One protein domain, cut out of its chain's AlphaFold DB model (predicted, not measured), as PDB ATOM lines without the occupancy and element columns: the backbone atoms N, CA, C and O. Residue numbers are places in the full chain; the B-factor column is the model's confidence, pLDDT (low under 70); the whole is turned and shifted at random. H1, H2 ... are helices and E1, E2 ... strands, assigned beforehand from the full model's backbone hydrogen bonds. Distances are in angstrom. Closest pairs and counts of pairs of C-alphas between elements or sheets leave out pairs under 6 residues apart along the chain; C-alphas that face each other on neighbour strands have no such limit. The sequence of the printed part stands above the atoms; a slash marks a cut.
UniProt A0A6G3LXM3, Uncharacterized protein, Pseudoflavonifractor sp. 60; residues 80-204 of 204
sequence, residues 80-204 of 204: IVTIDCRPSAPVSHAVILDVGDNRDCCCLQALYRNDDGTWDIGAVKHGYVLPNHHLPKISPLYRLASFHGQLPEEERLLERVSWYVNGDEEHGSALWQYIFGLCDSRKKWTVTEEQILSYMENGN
ATOM      1  N   ILE A  80      -1.388   3.317  32.003       97.62
ATOM      2  CA  ILE A  80      -2.057   3.590  30.727       97.62
ATOM      3  C   ILE A  80      -3.333   2.757  30.684       97.62
ATOM      4  O   ILE A  80      -3.316   1.547  30.928       97.62
ATOM      5  N   VAL A  81      -4.445   3.409  30.368       96.06
ATOM      6  CA  VAL A  81      -5.774   2.805  30.335       96.06
ATOM      7  C   VAL A  81      -6.424   2.988  28.970       96.06
ATOM      8  O   VAL A  81      -6.239   4.005  28.302       96.06
ATOM      9  N   THR A  82      -7.216   1.997  28.568       94.62
ATOM     10  CA  THR A  82      -8.106   2.069  27.411       94.62
ATOM     11  C   THR A  82      -9.445   2.659  27.840       94.62
ATOM     12  O   THR A  82     -10.112   2.132  28.733       94.62
ATOM     13  N   ILE A  83      -9.852   3.736  27.172       91.06
ATOM     14  CA  ILE A  83     -11.172   4.348  27.290       91.06
ATOM     15  C   ILE A  83     -12.045   3.793  26.164       91.06
ATOM     16  O   ILE A  83     -11.878   4.152  24.999       91.06
ATOM     17  N   ASP A  84     -12.987   2.911  26.502       87.81
ATOM     18  CA  ASP A  84     -13.970   2.394  25.546       87.81
ATOM     19  C   ASP A  84     -15.391   2.790  25.948       87.81
ATOM     20  O   ASP A  84     -16.066   2.113  26.725       87.81
ATOM     21  N   CYS A  85     -15.848   3.895  25.367       82.69
ATOM     22  CA  CYS A  85     -17.210   4.392  25.533       82.69
ATOM     23  C   CYS A  85     -18.067   4.154  24.288       82.69
ATOM     24  O   CYS A  85     -19.049   4.866  24.073       82.69
ATOM     25  N   ARG A  86     -17.705   3.198  23.424       82.50
ATOM     26  CA  ARG A  86     -18.490   2.931  22.218       82.50
ATOM     27  C   ARG A  86     -19.907   2.456  22.565       82.50
ATOM     28  O   ARG A  86     -20.099   1.759  23.563       82.50
ATOM     29  N   PRO A  87     -20.886   2.766  21.702       75.94
ATOM     30  CA  PRO A  87     -20.739   3.467  20.421       75.94
ATOM     31  C   PRO A  87     -20.701   5.000  20.507       75.94
ATOM     32  O   PRO A  87     -20.674   5.659  19.472       75.94
ATOM     33  N   SER A  88     -20.680   5.574  21.708       74.06
ATOM     34  CA  SER A  88     -20.710   7.024  21.903       74.06
ATOM     35  C   SER A  88     -19.439   7.724  21.440       74.06
ATOM     36  O   SER A  88     -19.506   8.825  20.913       74.06
ATOM     37  N   ALA A  89     -18.280   7.096  21.626       79.06
ATOM     38  CA  ALA A  89     -16.992   7.631  21.199       79.06
ATOM     39  C   ALA A  89     -16.089   6.497  20.696       79.06
ATOM     40  O   ALA A  89     -16.248   5.370  21.169       79.06
ATOM     41  N   PRO A  90     -15.148   6.759  19.769       84.12
ATOM     42  CA  PRO A  90     -14.103   5.802  19.414       84.12
ATOM     43  C   PRO A  90     -13.293   5.357  20.639       84.12
ATOM     44  O   PRO A  90     -13.223   6.070  21.639       84.12
ATOM     45  N   VAL A  91     -12.660   4.186  20.544       87.88
ATOM     46  CA  VAL A  91     -11.701   3.742  21.567       87.88
ATOM     47  C   VAL A  91     -10.501   4.683  21.555       87.88
ATOM     48  O   VAL A  91      -9.973   4.982  20.484       87.88
ATOM     49  N   SER A  92     -10.061   5.106  22.733       90.69
ATOM     50  CA  SER A  92      -8.861   5.922  22.919       90.69
ATOM     51  C   SER A  92      -8.055   5.448  24.126       90.69
ATOM     52  O   SER A  92      -8.484   4.559  24.870       90.69
ATOM     53  N   HIS A  93      -6.875   6.033  24.324       95.06
ATOM     54  CA  HIS A  93      -6.032   5.760  25.483       95.06
ATOM     55  C   HIS A  93      -5.780   7.027  26.300       95.06
ATOM     56  O   HIS A  93      -5.782   8.147  25.786       95.06
ATOM     57  N   ALA A  94      -5.549   6.833  27.592       96.38
ATOM     58  CA  ALA A  94      -5.177   7.888  28.521       96.38
ATOM     59  C   ALA A  94      -4.142   7.360  29.519       96.38
ATOM     60  O   ALA A  94      -4.058   6.155  29.748       96.38
ATOM     61  N   VAL A  95      -3.367   8.254  30.128       97.88
ATOM     62  CA  VAL A  95      -2.458   7.913  31.232       97.88
ATOM     63  C   VAL A  95      -2.951   8.560  32.515       97.88
ATOM     64  O   VAL A  95      -3.254   9.754  32.537       97.88
ATOM     65  N   ILE A  96      -3.052   7.772  33.583       97.62
ATOM     66  CA  ILE A  96      -3.474   8.253  34.896       97.62
ATOM     67  C   ILE A  96      -2.369   9.138  35.474       97.62
ATOM     68  O   ILE A  96      -1.216   8.729  35.560       97.62
ATOM     69  N   LEU A  97      -2.715  10.354  35.879       97.19
ATOM     70  CA  LEU A  97      -1.796  11.295  36.515       97.19
ATOM     71  C   LEU A  97      -1.967  11.293  38.033       97.19
ATOM     72  O   LEU A  97      -0.986  11.199  38.762       97.19
ATOM     73  N   ASP A  98      -3.203  11.363  38.520       94.12
ATOM     74  CA  ASP A  98      -3.483  11.510  39.950       94.12
ATOM     75  C   ASP A  98      -4.718  10.691  40.345       94.12
ATOM     76  O   ASP A  98      -5.781  10.795  39.726       94.12
ATOM     77  N   VAL A  99      -4.581   9.866  41.379       90.94
ATOM     78  CA  VAL A  99      -5.658   9.024  41.917       90.94
ATOM     79  C   VAL A  99      -6.350   9.636  43.137       90.94
ATOM     80  O   VAL A  99      -7.449   9.185  43.470       90.94
ATOM     81  N   GLY A 100      -5.774  10.684  43.743       87.75
ATOM     82  CA  GLY A 100      -6.320  11.442  44.871       87.75
ATOM     83  C   GLY A 100      -6.898  10.585  46.005       87.75
ATOM     84  O   GLY A 100      -6.441   9.475  46.287       87.75
ATOM     85  N   ASP A 101      -7.965  11.076  46.649       88.06
ATOM     86  CA  ASP A 101      -8.843  10.184  47.412       88.06
ATOM     87  C   ASP A 101      -9.579   9.299  46.408       88.06
ATOM     88  O   ASP A 101     -10.553   9.731  45.802       88.06
ATOM     89  N   ASN A 102      -9.125   8.055  46.244       84.12
ATOM     90  CA  ASN A 102      -9.658   7.096  45.273       84.12
ATOM     91  C   ASN A 102     -11.189   6.882  45.383       84.12
ATOM     92  O   ASN A 102     -11.810   6.303  44.498       84.12
ATOM     93  N   ARG A 103     -11.849   7.340  46.452       82.06
ATOM     94  CA  ARG A 103     -13.315   7.305  46.564       82.06
ATOM     95  C   ARG A 103     -14.009   8.538  46.005       82.06
ATOM     96  O   ARG A 103     -15.188   8.431  45.707       82.06
ATOM     97  N   ASP A 104     -13.332   9.666  45.869       82.94
ATOM     98  CA  ASP A 104     -13.900  10.890  45.311       82.94
ATOM     99  C   ASP A 104     -14.187  10.711  43.809       82.94
ATOM    100  O   ASP A 104     -13.470  10.008  43.091       82.94
ATOM    101  N   CYS A 105     -15.274  11.297  43.319       71.81
ATOM    102  CA  CYS A 105     -15.614  11.288  41.901       71.81
ATOM    103  C   CYS A 105     -14.695  12.206  41.090       71.81
ATOM    104  O   CYS A 105     -14.403  11.901  39.935       71.81
ATOM    105  N   CYS A 106     -14.171  13.261  41.715       79.75
ATOM    106  CA  CYS A 106     -13.199  14.161  41.104       79.75
ATOM    107  C   CYS A 106     -11.797  13.543  40.995       79.75
ATOM    108  O   CYS A 106     -10.912  14.144  40.385       79.75
ATOM    109  N   CYS A 107     -11.560  12.377  41.601       79.62
ATOM    110  CA  CYS A 107     -10.274  11.697  41.535       79.62
ATOM    111  C   CYS A 107     -10.137  10.865  40.245       79.62
ATOM    112  O   CYS A 107     -11.076  10.765  39.453       79.62
ATOM    113  N   LEU A 108      -8.968  10.249  40.038       91.25
ATOM    114  CA  LEU A 108      -8.609   9.553  38.796       91.25
ATOM    115  C   LEU A 108      -8.544  10.531  37.615       91.25
ATOM    116  O   LEU A 108      -9.303  10.454  36.646       91.25
ATOM    117  N   GLN A 109      -7.635  11.489  37.748       94.38
ATOM    118  CA  GLN A 109      -7.282  12.454  36.721       94.38
ATOM    119  C   GLN A 109      -6.354  11.795  35.709       94.38
ATOM    120  O   GLN A 109      -5.383  11.143  36.092       94.38
ATOM    121  N   ALA A 110      -6.624  11.992  34.425       95.88
ATOM    122  CA  ALA A 110      -5.821  11.431  33.352       95.88
ATOM    123  C   ALA A 110      -5.497  12.477  32.289       95.88
ATOM    124  O   ALA A 110      -6.256  13.422  32.084       95.88
ATOM    125  N   LEU A 111      -4.374  12.271  31.606       96.50
ATOM    126  CA  LEU A 111      -4.001  12.974  30.384       96.50
ATOM    127  C   LEU A 111      -4.498  12.171  29.183       96.50
ATOM    128  O   LEU A 111      -4.249  10.965  29.100       96.50
ATOM    129  N   TYR A 112      -5.154  12.844  28.245       94.19
ATOM    130  CA  TYR A 112      -5.659  12.243  27.015       94.19
ATOM    131  C   TYR A 112      -5.431  13.166  25.813       94.19
ATOM    132  O   TYR A 112      -5.148  14.360  25.951       94.19
ATOM    133  N   ARG A 113      -5.531  12.584  24.617       92.88
ATOM    134  CA  ARG A 113      -5.341  13.282  23.344       92.88
ATOM    135  C   ARG A 113      -6.686  13.702  22.749       92.88
ATOM    136  O   ARG A 113      -7.616  12.902  22.695       92.88
ATOM    137  N   ASN A 114      -6.770  14.933  22.254       89.38
ATOM    138  CA  ASN A 114      -7.920  15.444  21.511       89.38
ATOM    139  C   ASN A 114      -7.837  15.107  20.014       89.38
ATOM    140  O   ASN A 114      -6.763  14.841  19.465       89.38
ATOM    141  N   ASP A 115      -8.977  15.210  19.327       86.69
ATOM    142  CA  ASP A 115      -9.086  14.978  17.878       86.69
ATOM    143  C   ASP A 115      -8.201  15.929  17.054       86.69
ATOM    144  O   ASP A 115      -7.686  15.557  16.000       86.69
ATOM    145  N   ASP A 116      -7.983  17.153  17.544       87.88
ATOM    146  CA  ASP A 116      -7.141  18.169  16.899       87.88
ATOM    147  C   ASP A 116      -5.632  17.966  17.137       87.88
ATOM    148  O   ASP A 116      -4.812  18.742  16.643       87.88
ATOM    149  N   GLY A 117      -5.258  16.914  17.874       89.19
ATOM    150  CA  GLY A 117      -3.880  16.573  18.213       89.19
ATOM    151  C   GLY A 117      -3.293  17.335  19.395       89.19
ATOM    152  O   GLY A 117      -2.120  17.143  19.710       89.19
ATOM    153  N   THR A 118      -4.084  18.172  20.061       92.00
ATOM    154  CA  THR A 118      -3.706  18.748  21.352       92.00
ATOM    155  C   THR A 118      -3.979  17.774  22.496       92.00
ATOM    156  O   THR A 118      -4.593  16.723  22.311       92.00
ATOM    157  N   TRP A 119      -3.517  18.126  23.690       93.56
ATOM    158  CA  TRP A 119      -3.649  17.316  24.895       93.56
ATOM    159  C   TRP A 119      -4.462  18.052  25.951       93.56
ATOM    160  O   TRP A 119      -4.409  19.283  26.031       93.56
ATOM    161  N   ASP A 120      -5.197  17.300  26.759       92.00
ATOM    162  CA  ASP A 120      -5.990  17.840  27.860       92.00
ATOM    163  C   ASP A 120      -6.042  16.852  29.032       92.00
ATOM    164  O   ASP A 120      -5.646  15.686  28.920       92.00
ATOM    165  N   ILE A 121      -6.490  17.347  30.178       92.62
ATOM    166  CA  ILE A 121      -6.635  16.600  31.420       92.62
ATOM    167  C   ILE A 121      -8.104  16.495  31.807       92.62
ATOM    168  O   ILE A 121      -8.883  17.433  31.652       92.62
ATOM    169  N   GLY A 122      -8.484  15.355  32.369       90.06
ATOM    170  CA  GLY A 122      -9.861  15.141  32.781       90.06
ATOM    171  C   GLY A 122     -10.015  14.066  33.839       90.06
ATOM    172  O   GLY A 122      -9.266  13.091  33.893       90.06
ATOM    173  N   ALA A 123     -11.048  14.230  34.661       89.44
ATOM    174  CA  ALA A 123     -11.495  13.201  35.582       89.44
ATOM    175  C   ALA A 123     -12.189  12.074  34.807       89.44
ATOM    176  O   ALA A 123     -13.254  12.263  34.203       89.44
ATOM    177  N   VAL A 124     -11.604  10.879  34.854       89.62
ATOM    178  CA  VAL A 124     -12.100   9.699  34.136       89.62
ATOM    179  C   VAL A 124     -13.494   9.309  34.625       89.62
ATOM    180  O   VAL A 124     -14.369   9.000  33.816       89.62
ATOM    181  N   LYS A 125     -13.736   9.376  35.941       86.69
ATOM    182  CA  LYS A 125     -15.031   9.017  36.536       86.69
ATOM    183  C   LYS A 125     -16.159   9.923  36.041       86.69
ATOM    184  O   LYS A 125     -17.255   9.433  35.817       86.69
ATOM    185  N   HIS A 126     -15.875  11.196  35.771       81.75
ATOM    186  CA  HIS A 126     -16.836  12.141  35.195       81.75
ATOM    187  C   HIS A 126     -17.015  11.995  33.672       81.75
ATOM    188  O   HIS A 126     -17.861  12.656  33.070       81.75
ATOM    189  N   GLY A 127     -16.218  11.149  33.012       81.69
ATOM    190  CA  GLY A 127     -16.199  11.067  31.553       81.69
ATOM    191  C   GLY A 127     -15.561  12.285  30.880       81.69
ATOM    192  O   GLY A 127     -15.818  12.529  29.704       81.69
ATOM    193  N   TYR A 128     -14.727  13.046  31.598       85.31
ATOM    194  CA  TYR A 128     -14.015  14.218  31.066       85.31
ATOM    195  C   TYR A 128     -12.759  13.857  30.263       85.31
ATOM    196  O   TYR A 128     -11.973  14.729  29.937       85.31
ATOM    197  N   VAL A 129     -12.588  12.579  29.929       84.88
ATOM    198  CA  VAL A 129     -11.508  12.058  29.073       84.88
ATOM    199  C   VAL A 129     -11.989  11.718  27.660       84.88
ATOM    200  O   VAL A 129     -11.335  10.985  26.924       84.88
ATOM    201  N   LEU A 130     -13.175  12.213  27.293       76.81
ATOM    202  CA  LEU A 130     -13.763  12.056  25.968       76.81
ATOM    203  C   LEU A 130     -13.732  13.408  25.243       76.81
ATOM    204  O   LEU A 130     -14.425  14.335  25.686       76.81
ATOM    205  N   PRO A 131     -13.000  13.526  24.120       65.69
ATOM    206  CA  PRO A 131     -13.079  14.701  23.264       65.69
ATOM    207  C   PRO A 131     -14.541  14.954  22.857       65.69
ATOM    208  O   PRO A 131     -15.296  14.024  22.587       65.69
ATOM    209  N   ASN A 132     -14.973  16.216  22.837       60.41
ATOM    210  CA  ASN A 132     -16.242  16.655  22.231       60.41
ATOM    211  C   ASN A 132     -17.576  16.146  22.830       60.41
ATOM    212  O   ASN A 132     -18.614  16.289  22.184       60.41
ATOM    213  N   HIS A 133     -17.607  15.662  24.080       58.62
ATOM    214  CA  HIS A 133     -18.849  15.386  24.837       58.62
ATOM    215  C   HIS A 133     -19.934  14.622  24.048       58.62
ATOM    216  O   HIS A 133     -21.104  15.017  24.051       58.62
ATOM    217  N   HIS A 134     -19.560  13.531  23.381       63.00
ATOM    218  CA  HIS A 134     -20.504  12.744  22.593       63.00
ATOM    219  C   HIS A 134     -21.695  12.239  23.431       63.00
ATOM    220  O   HIS A 134     -21.527  11.764  24.557       63.00
ATOM    221  N   LEU A 135     -22.906  12.364  22.879       60.53
ATOM    222  CA  LEU A 135     -24.139  11.808  23.439       60.53
ATOM    223  C   LEU A 135     -24.550  10.567  22.632       60.53
ATOM    224  O   LEU A 135     -24.332  10.562  21.418       60.53
ATOM    225  N   PRO A 136     -25.153   9.544  23.267       61.25
ATOM    226  CA  PRO A 136     -25.370   9.375  24.719       61.25
ATOM    227  C   PRO A 136     -24.050   9.176  25.487       61.25
ATOM    228  O   PRO A 136     -23.133   8.568  24.955       61.25
ATOM    229  N   LYS A 137     -23.912   9.633  26.739       71.75
ATOM    230  CA  LYS A 137     -22.667   9.420  27.507       71.75
ATOM    231  C   LYS A 137     -22.685   8.069  28.223       71.75
ATOM    232  O   LYS A 137     -23.410   7.898  29.205       71.75
ATOM    233  N   ILE A 138     -21.841   7.143  27.776       76.06
ATOM    234  CA  ILE A 138     -21.508   5.915  28.511       76.06
ATOM    235  C   ILE A 138     -20.329   6.218  29.442       76.06
ATOM    236  O   ILE A 138     -19.356   6.850  29.031       76.06
ATOM    237  N   SER A 139     -20.429   5.802  30.709       80.56
ATOM    238  CA  SER A 139     -19.341   5.990  31.676       80.56
ATOM    239  C   SER A 139     -18.099   5.209  31.234       80.56
ATOM    240  O   SER A 139     -18.222   3.997  31.025       80.56
ATOM    241  N   PRO A 140     -16.904   5.837  31.188       85.56
ATOM    242  CA  PRO A 140     -15.659   5.118  30.926       85.56
ATOM    243  C   PRO A 140     -15.453   3.929  31.861       85.56
ATOM    244  O   PRO A 140     -14.947   2.899  31.434       85.56
ATOM    245  N   LEU A 141     -15.920   4.030  33.113       87.06
ATOM    246  CA  LEU A 141     -15.746   3.001  34.141       87.06
ATOM    247  C   LEU A 141     -16.353   1.640  33.777       87.06
ATOM    248  O   LEU A 141     -15.946   0.638  34.354       87.06
ATOM    249  N   TYR A 142     -17.312   1.582  32.846       84.69
ATOM    250  CA  TYR A 142     -17.953   0.322  32.462       84.69
ATOM    251  C   TYR A 142     -17.001  -0.633  31.727       84.69
ATOM    252  O   TYR A 142     -17.093  -1.846  31.901       84.69
ATOM    253  N   ARG A 143     -16.091  -0.088  30.909       87.38
ATOM    254  CA  ARG A 143     -15.133  -0.853  30.088       87.38
ATOM    255  C   ARG A 143     -13.691  -0.366  30.261       87.38
ATOM    256  O   ARG A 143     -12.838  -0.674  29.433       87.38
ATOM    257  N   LEU A 144     -13.421   0.393  31.322       91.38
ATOM    258  CA  LEU A 144     -12.084   0.886  31.635       91.38
ATOM    259  C   LEU A 144     -11.155  -0.296  31.917       91.38
ATOM    260  O   LEU A 144     -11.425  -1.111  32.800       91.38
ATOM    261  N   ALA A 145     -10.056  -0.373  31.178       94.06
ATOM    262  CA  ALA A 145      -9.131  -1.499  31.217       94.06
ATOM    263  C   ALA A 145      -7.684  -1.008  31.173       94.06
ATOM    264  O   ALA A 145      -7.401   0.027  30.571       94.06
ATOM    265  N   SER A 146      -6.763  -1.757  31.779       94.31
ATOM    266  CA  SER A 146      -5.332  -1.473  31.631       94.31
ATOM    267  C   SER A 146      -4.873  -1.795  30.213       94.31
ATOM    268  O   SER A 146      -5.276  -2.804  29.621       94.31
ATOM    269  N   PHE A 147      -4.007  -0.938  29.682       94.62
ATOM    270  CA  PHE A 147      -3.418  -1.087  28.363       94.62
ATOM    271  C   PHE A 147      -1.933  -1.445  28.469       94.62
ATOM    272  O   PHE A 147      -1.146  -0.742  29.099       94.62
ATOM    273  N   HIS A 148      -1.546  -2.533  27.803       90.75
ATOM    274  CA  HIS A 148      -0.163  -3.028  27.753       90.75
ATOM    275  C   HIS A 148       0.320  -3.297  26.319       90.75
ATOM    276  O   HIS A 148       1.344  -3.947  26.109       90.75
ATOM    277  N   GLY A 149      -0.450  -2.848  25.326       90.31
ATOM    278  CA  GLY A 149      -0.110  -2.986  23.916       90.31
ATOM    279  C   GLY A 149       0.866  -1.914  23.440       90.31
ATOM    280  O   GLY A 149       1.417  -1.141  24.219       90.31
ATOM    281  N   GLN A 150       1.057  -1.857  22.125       92.50
ATOM    282  CA  GLN A 150       1.795  -0.774  21.484       92.50
ATOM    283  C   GLN A 150       0.832   0.373  21.163       92.50
ATOM    284  O   GLN A 150      -0.156   0.150  20.458       92.50
ATOM    285  N   LEU A 151       1.129   1.584  21.643       94.00
ATOM    286  CA  LEU A 151       0.334   2.762  21.304       94.00
ATOM    287  C   LEU A 151       0.548   3.186  19.838       94.00
ATOM    288  O   LEU A 151       1.641   2.990  19.280       94.00
ATOM    289  N   PRO A 152      -0.481   3.769  19.195       92.19
ATOM    290  CA  PRO A 152      -0.320   4.391  17.888       92.19
ATOM    291  C   PRO A 152       0.663   5.572  17.976       92.19
ATOM    292  O   PRO A 152       0.934   6.106  19.054       92.19
ATOM    293  N   GLU A 153       1.261   5.954  16.846       93.38
ATOM    294  CA  GLU A 153       2.381   6.909  16.822       93.38
ATOM    295  C   GLU A 153       2.005   8.261  17.440       93.38
ATOM    296  O   GLU A 153       2.778   8.836  18.204       93.38
ATOM    297  N   GLU A 154       0.788   8.712  17.163       92.88
ATOM    298  CA  GLU A 154       0.195   9.949  17.646       92.88
ATOM    299  C   GLU A 154      -0.080   9.980  19.158       92.88
ATOM    300  O   GLU A 154      -0.250  11.066  19.709       92.88
ATOM    301  N   GLU A 155      -0.109   8.825  19.831       94.50
ATOM    302  CA  GLU A 155      -0.368   8.704  21.273       94.50
ATOM    303  C   GLU A 155       0.897   8.386  22.087       94.50
ATOM    304  O   GLU A 155       0.834   8.267  23.309       94.50
ATOM    305  N   ARG A 156       2.076   8.300  21.454       95.50
ATOM    306  CA  ARG A 156       3.340   7.927  22.123       95.50
ATOM    307  C   ARG A 156       3.755   8.834  23.281       95.50
ATOM    308  O   ARG A 156       4.564   8.418  24.113       95.50
ATOM    309  N   LEU A 157       3.224  10.053  23.367       97.12
ATOM    310  CA  LEU A 157       3.434  10.904  24.538       97.12
ATOM    311  C   LEU A 157       2.924  10.234  25.823       97.12
ATOM    312  O   LEU A 157       3.571  10.374  26.858       97.12
ATOM    313  N   LEU A 158       1.832   9.462  25.759       97.75
ATOM    314  CA  LEU A 158       1.285   8.739  26.910       97.75
ATOM    315  C   LEU A 158       2.306   7.763  27.505       97.75
ATOM    316  O   LEU A 158       2.421   7.682  28.724       97.75
ATOM    317  N   GLU A 159       3.099   7.080  26.669       97.19
ATOM    318  CA  GLU A 159       4.186   6.212  27.143       97.19
ATOM    319  C   GLU A 159       5.239   7.030  27.887       97.19
ATOM    320  O   GLU A 159       5.637   6.674  28.991       97.19
ATOM    321  N   ARG A 160       5.675   8.161  27.320       97.06
ATOM    322  CA  ARG A 160       6.692   9.015  27.956       97.06
ATOM    323  C   ARG A 160       6.218   9.572  29.293       97.06
ATOM    324  O   ARG A 160       6.997   9.610  30.240       97.06
ATOM    325  N   VAL A 161       4.955   9.983  29.366       97.75
ATOM    326  CA  VAL A 161       4.336  10.468  30.602       97.75
ATOM    327  C   VAL A 161       4.198   9.328  31.610       97.75
ATOM    328  O   VAL A 161       4.569   9.507  32.764       97.75
ATOM    329  N   SER A 162       3.762   8.141  31.181       97.81
ATOM    330  CA  SER A 162       3.715   6.939  32.023       97.81
ATOM    331  C   SER A 162       5.086   6.614  32.623       97.81
ATOM    332  O   SER A 162       5.182   6.393  33.827       97.81
ATOM    333  N   TRP A 163       6.160   6.690  31.830       96.56
ATOM    334  CA  TRP A 163       7.540   6.511  32.298       96.56
ATOM    335  C   TRP A 163       8.032   7.621  33.233       96.56
ATOM    336  O   TRP A 163       8.825   7.344  34.127       96.56
ATOM    337  N   TYR A 164       7.609   8.867  33.019       96.62
ATOM    338  CA  TYR A 164       7.947   9.986  33.903       96.62
ATOM    339  C   TYR A 164       7.264   9.848  35.271       96.62
ATOM    340  O   TYR A 164       7.902  10.029  36.305       96.62
ATOM    341  N   VAL A 165       5.978   9.486  35.269       96.62
ATOM    342  CA  VAL A 165       5.186   9.290  36.486       96.62
ATOM    343  C   VAL A 165       5.612   8.009  37.206       96.62
ATOM    344  O   VAL A 165       5.927   8.059  38.384       96.62
ATOM    345  N   ASN A 166       5.674   6.866  36.514       93.50
ATOM    346  CA  ASN A 166       6.203   5.587  37.009       93.50
ATOM    347  C   ASN A 166       5.703   5.175  38.414       93.50
ATOM    348  O   ASN A 166       6.482   4.720  39.253       93.50
ATOM    349  N   GLY A 167       4.408   5.349  38.695       91.88
ATOM    350  CA  GLY A 167       3.833   5.044  40.012       91.88
ATOM    351  C   GLY A 167       4.031   6.126  41.079       91.88
ATOM    352  O   GLY A 167       3.543   5.954  42.192       91.88
ATOM    353  N   ASP A 168       4.731   7.218  40.771       93.81
ATOM    354  CA  ASP A 168       4.964   8.342  41.676       93.81
ATOM    355  C   ASP A 168       3.812   9.358  41.589       93.81
ATOM    356  O   ASP A 168       3.680  10.121  40.626       93.81
ATOM    357  N   GLU A 169       2.958   9.352  42.613       90.81
ATOM    358  CA  GLU A 169       1.817  10.266  42.718       90.81
ATOM    359  C   GLU A 169       2.247  11.743  42.772       90.81
ATOM    360  O   GLU A 169       1.512  12.596  42.271       90.81
ATOM    361  N   GLU A 170       3.431  12.073  43.309       93.56
ATOM    362  CA  GLU A 170       3.904  13.462  43.365       93.56
ATOM    363  C   GLU A 170       4.245  13.978  41.965       93.56
ATOM    364  O   GLU A 170       3.809  15.070  41.595       93.56
ATOM    365  N   HIS A 171       4.952  13.185  41.152       94.25
ATOM    366  CA  HIS A 171       5.232  13.541  39.756       94.25
ATOM    367  C   HIS A 171       3.950  13.682  38.933       94.25
ATOM    368  O   HIS A 171       3.793  14.643  38.174       94.25
ATOM    369  N   GLY A 172       3.023  12.738  39.096       95.56
ATOM    370  CA  GLY A 172       1.743  12.757  38.401       95.56
ATOM    371  C   GLY A 172       0.885  13.972  38.769       95.56
ATOM    372  O   GLY A 172       0.428  14.697  37.880       95.56
ATOM    373  N   SER A 173       0.735  14.261  40.065       94.50
ATOM    374  CA  SER A 173      -0.029  15.419  40.548       94.50
ATOM    375  C   SER A 173       0.637  16.748  40.167       94.50
ATOM    376  O   SER A 173      -0.043  17.689  39.754       94.50
ATOM    377  N   ALA A 174       1.971  16.835  40.214       95.31
ATOM    378  CA  ALA A 174       2.701  18.037  39.811       95.31
ATOM    379  C   ALA A 174       2.532  18.345  38.311       95.31
ATOM    380  O   ALA A 174       2.279  19.499  37.942       95.31
ATOM    381  N   LEU A 175       2.587  17.320  37.451       95.88
ATOM    382  CA  LEU A 175       2.313  17.471  36.021       95.88
ATOM    383  C   LEU A 175       0.855  17.882  35.768       95.88
ATOM    384  O   LEU A 175       0.608  18.794  34.976       95.88
ATOM    385  N   TRP A 176      -0.106  17.266  36.464       95.00
ATOM    386  CA  TRP A 176      -1.516  17.656  36.375       95.00
ATOM    387  C   TRP A 176      -1.715  19.133  36.747       95.00
ATOM    388  O   TRP A 176      -2.334  19.877  35.986       95.00
ATOM    389  N   GLN A 177      -1.126  19.596  37.856       93.50
ATOM    390  CA  GLN A 177      -1.216  20.995  38.297       93.50
ATOM    391  C   GLN A 177      -0.594  21.966  37.289       93.50
ATOM    392  O   GLN A 177      -1.144  23.043  37.044       93.50
ATOM    393  N   TYR A 178       0.537  21.591  36.686       93.06
ATOM    394  CA  TYR A 178       1.171  22.383  35.635       93.06
ATOM    395  C   TYR A 178       0.241  22.562  34.429       93.06
ATOM    396  O   TYR A 178       0.014  23.695  33.990       93.06
ATOM    397  N   ILE A 179      -0.334  21.465  33.922       92.69
ATOM    398  CA  ILE A 179      -1.257  21.497  32.780       92.69
ATOM    399  C   ILE A 179      -2.519  22.291  33.138       92.69
ATOM    400  O   ILE A 179      -2.911  23.190  32.394       92.69
ATOM    401  N   PHE A 180      -3.098  22.050  34.318       89.94
ATOM    402  CA  PHE A 180      -4.266  22.780  34.811       89.94
ATOM    403  C   PHE A 180      -4.021  24.297  34.856       89.94
ATOM    404  O   PHE A 180      -4.836  25.084  34.370       89.94
ATOM    405  N   GLY A 181      -2.857  24.723  35.357       88.62
ATOM    406  CA  GLY A 181      -2.469  26.134  35.393       88.62
ATOM    407  C   GLY A 181      -2.298  26.765  34.004       88.62
ATOM    408  O   GLY A 181      -2.594  27.953  33.817       88.62
ATOM    409  N   LEU A 182      -1.857  25.998  33.002       85.69
ATOM    410  CA  LEU A 182      -1.814  26.461  31.611       85.69
ATOM    411  C   LEU A 182      -3.220  26.674  31.042       85.69
ATOM    412  O   LEU A 182      -3.432  27.668  30.334       85.69
ATOM    413  N   CYS A 183      -4.156  25.782  31.372       75.94
ATOM    414  CA  CYS A 183      -5.518  25.852  30.864       75.94
ATOM    415  C   CYS A 183      -6.304  27.037  31.454       75.94
ATOM    416  O   CYS A 183      -6.937  27.805  30.719       75.94
ATOM    417  N   ASP A 184      -6.174  27.264  32.763       69.56
ATOM    418  CA  ASP A 184      -6.873  28.338  33.480       69.56
ATOM    419  C   ASP A 184      -6.330  29.738  33.122       69.56
ATOM    420  O   ASP A 184      -7.074  30.667  32.798       69.56
ATOM    421  N   SER A 185      -5.001  29.896  33.061       59.44
ATOM    422  CA  SER A 185      -4.364  31.210  32.866       59.44
ATOM    423  C   SER A 185      -4.532  31.812  31.463       59.44
ATOM    424  O   SER A 185      -4.409  33.030  31.293       59.44
ATOM    425  N   ARG A 186      -4.800  30.991  30.436       56.19
ATOM    426  CA  ARG A 186      -4.821  31.427  29.024       56.19
ATOM    427  C   ARG A 186      -6.188  31.342  28.346       56.19
ATOM    428  O   ARG A 186      -6.268  31.684  27.165       56.19
ATOM    429  N   LYS A 187      -7.243  30.892  29.041       56.88
ATOM    430  CA  LYS A 187      -8.534  30.489  28.430       56.88
ATOM    431  C   LYS A 187      -8.377  29.472  27.284       56.88
ATOM    432  O   LYS A 187      -9.263  29.357  26.437       56.88
ATOM    433  N   LYS A 188      -7.234  28.787  27.205       55.88
ATOM    434  CA  LYS A 188      -6.975  27.726  26.234       55.88
ATOM    435  C   LYS A 188      -7.243  26.424  26.953       55.88
ATOM    436  O   LYS A 188      -6.565  26.150  27.921       55.88
ATOM    437  N   TRP A 189      -8.203  25.650  26.480       65.44
ATOM    438  CA  TRP A 189      -8.572  24.386  27.114       65.44
ATOM    439  C   TRP A 189      -7.612  23.239  26.784       65.44
ATOM    440  O   TRP A 189      -7.866  22.122  27.184       65.44
ATOM    441  N   THR A 190      -6.531  23.484  26.041       78.00
ATOM    442  CA  THR A 190      -5.633  22.421  25.584       78.00
ATOM    443  C   THR A 190      -4.169  22.860  25.589       78.00
ATOM    444  O   THR A 190      -3.851  24.053  25.468       78.00
ATOM    445  N   VAL A 191      -3.265  21.887  25.731       90.25
ATOM    446  CA  VAL A 191      -1.804  22.064  25.773       90.25
ATOM    447  C   VAL A 191      -1.116  21.292  24.645       90.25
ATOM    448  O   VAL A 191      -1.653  20.312  24.126       90.25
ATOM    449  N   THR A 192       0.065  21.751  24.221       92.88
ATOM    450  CA  THR A 192       0.850  21.052  23.187       92.88
ATOM    451  C   THR A 192       1.795  20.020  23.795       92.88
ATOM    452  O   THR A 192       2.202  20.134  24.954       92.88
ATOM    453  N   GLU A 193       2.184  19.033  22.987       94.75
ATOM    454  CA  GLU A 193       3.146  17.999  23.379       94.75
ATOM    455  C   GLU A 193       4.478  18.601  23.853       94.75
ATOM    456  O   GLU A 193       5.012  18.193  24.883       94.75
ATOM    457  N   GLU A 194       4.989  19.633  23.176       93.88
ATOM    458  CA  GLU A 194       6.263  20.266  23.536       93.88
ATOM    459  C   GLU A 194       6.221  20.928  24.916       93.88
ATOM    460  O   GLU A 194       7.239  20.975  25.604       93.88
ATOM    461  N   GLN A 195       5.061  21.444  25.337       93.50
ATOM    462  CA  GLN A 195       4.911  22.031  26.670       93.50
ATOM    463  C   GLN A 195       5.015  20.957  27.756       93.50
ATOM    464  O   GLN A 195       5.679  21.178  28.767       93.50
ATOM    465  N   ILE A 196       4.397  19.796  27.523       95.38
ATOM    466  CA  ILE A 196       4.443  18.652  28.438       95.38
ATOM    467  C   ILE A 196       5.871  18.098  28.512       95.38
ATOM    468  O   ILE A 196       6.420  17.962  29.603       95.38
ATOM    469  N   LEU A 197       6.508  17.852  27.362       95.56
ATOM    470  CA  LEU A 197       7.884  17.348  27.307       95.56
ATOM    471  C   LEU A 197       8.871  18.308  27.984       95.56
ATOM    472  O   LEU A 197       9.674  17.880  28.806       95.56
ATOM    473  N   SER A 198       8.759  19.609  27.708       94.50
ATOM    474  CA  SER A 198       9.609  20.629  28.327       94.50
ATOM    475  C   SER A 198       9.467  20.659  29.852       94.50
ATOM    476  O   SER A 198      10.461  20.824  30.555       94.50
ATOM    477  N   TYR A 199       8.259  20.472  30.392       94.75
ATOM    478  CA  TYR A 199       8.072  20.367  31.840       94.75
ATOM    479  C   TYR A 199       8.796  19.142  32.418       94.75
ATOM    480  O   TYR A 199       9.564  19.281  33.368       94.75
ATOM    481  N   MET A 200       8.603  17.969  31.811       94.75
ATOM    482  CA  MET A 200       9.208  16.715  32.275       94.75
ATOM    483  C   MET A 200      10.742  16.727  32.189       94.75
ATOM    484  O   MET A 200      11.412  16.131  33.027       94.75
ATOM    485  N   GLU A 201      11.312  17.410  31.193       91.25
ATOM    486  CA  GLU A 201      12.764  17.530  31.011       91.25
ATOM    487  C   GLU A 201      13.411  18.533  31.978       91.25
ATOM    488  O   GLU A 201      14.536  18.313  32.418       91.25
ATOM    489  N   ASN A 202      12.714  19.623  32.319       83.00
ATOM    490  CA  ASN A 202      13.233  20.673  33.206       83.00
ATOM    491  C   ASN A 202      12.957  20.417  34.700       83.00
ATOM    492  O   ASN A 202      13.497  21.132  35.544       83.00
ATOM    493  N   GLY A 203      12.084  19.459  35.022       64.31
ATOM    494  CA  GLY A 203      11.740  19.061  36.390       64.31
ATOM    495  C   GLY A 203      12.658  17.999  37.011       64.31
ATOM    496  O   GLY A 203      12.434  17.646  38.165       64.31
ATOM    497  N   ASN A 204      13.655  17.504  36.262       50.69
ATOM    498  CA  ASN A 204      14.678  16.546  36.711       50.69
ATOM    499  C   ASN A 204      15.963  17.230  37.201       50.69
ATOM    500  O   ASN A 204      16.442  18.165  36.517       50.69
TER     501      ASN A 204
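What this domain is: This is residues 80 to 204 of the 204 residues of an uncharacterized protein of Pseudoflavonifractor sp. 60 (UniProt A0A6G3LXM3). A strongly twisted sheet of four strands has two helices over one face, H1 along the strands and the longer H2 across them, while H3 packs on the side of H2 away from the sheet's strands. On the other side of the sheet lie loops of the long unnamed stretch, residues 124 to 156, which comes back to edge strand E1 through a short antiparallel pairing of residues 145 to 146 with 81 to 82. The printed part has 125 residues, in the order E1 E2 E3 E4 H1 H2 H3; the sheet's order is E1 - E2 - E3 - E4, all antiparallel, and the class is mixed, helices and strands, with under half of the residues in named elements. It is compact, with a radius of gyration of the C-alphas of 13.7 A and spans of 40 by 30 by 29 A.

Where its parts are: E1 is residues 80 to 83, 9.8 A long, with C-alpha 80 at (-2.057, 3.590, 30.727). E2, residues 92 to 98, measures 18.7 A; E3, residues 109 to 113, 13.5 A; E4, residues 119 to 123, 13.9 A. H1 is residues 157 to 165, 12.2 A. H2, residues 169 to 186, measures 26.1 A and begins at C-alpha 169 (1.817, 10.266, 42.718). H3, residues 193 to 202, 14.3 A, ends at C-alpha 202 (13.233, 20.673, 33.206).

How they stand to each other: The four strands form a meander, each strand the antiparallel neighbour of the one before. Within hydrogen-bond range are N 81 and O 94, 2.8 A, in hairpin E1 and E2; N 111 and O 95, 2.9 A, in hairpin E2 and E3; and N 110 and O 122, 2.9 A, in hairpin E3 and E4. H1 and H2 are on the same face, giving two layers, helices on one face of a sheet. H1 lies over E2 at a height over the sheet of 9.1 A and runs along the strands, at 21 degrees to E2 on the local plane; the C-alphas of Val 95 and Leu 158 are their closest, 5.8 A. H2, at a height of 8.9 A, lies over E2, E4 and, only just, E3, with 3 of its C-alphas; it runs only just across the strands, at 63 degrees to E2 on the local plane. The closest C-alphas of E2 and H2 are those of Leu 97 and Gly 172, 4.3 A. H1 and H2 only just touch, only at the corner, with 3 pairs of C-alphas within 8 A, the closest Val 165 and Gly 172 at 5.2 A. H3 touches H2, residues 175 to 179 alone, at a steep tilt of 51 degrees, opposite ways; the closest C-alphas are those of Leu 175 and Tyr 199, 7.7 A. H1 and H3 are close but not clearly touching, their closest C-alphas, Tyr 164 and Met 200, being 7.0 A apart. Every O i to N i+4 pair is within hydrogen-bond range in H1 and H3, and 13 of 14 in H2.

The domain as a whole: The C-alphas of Pro 136 and Asn 204 are the two farthest apart, 42.4 A. The printed part has no cut. The link E4 to H1, 33 residues, is long. The mean pLDDT of the printed part is 86.8; it is under 70 at residues 131 to 136, at 184 to 189, of which 184 to 186 belong to H2, and at 203 to 204.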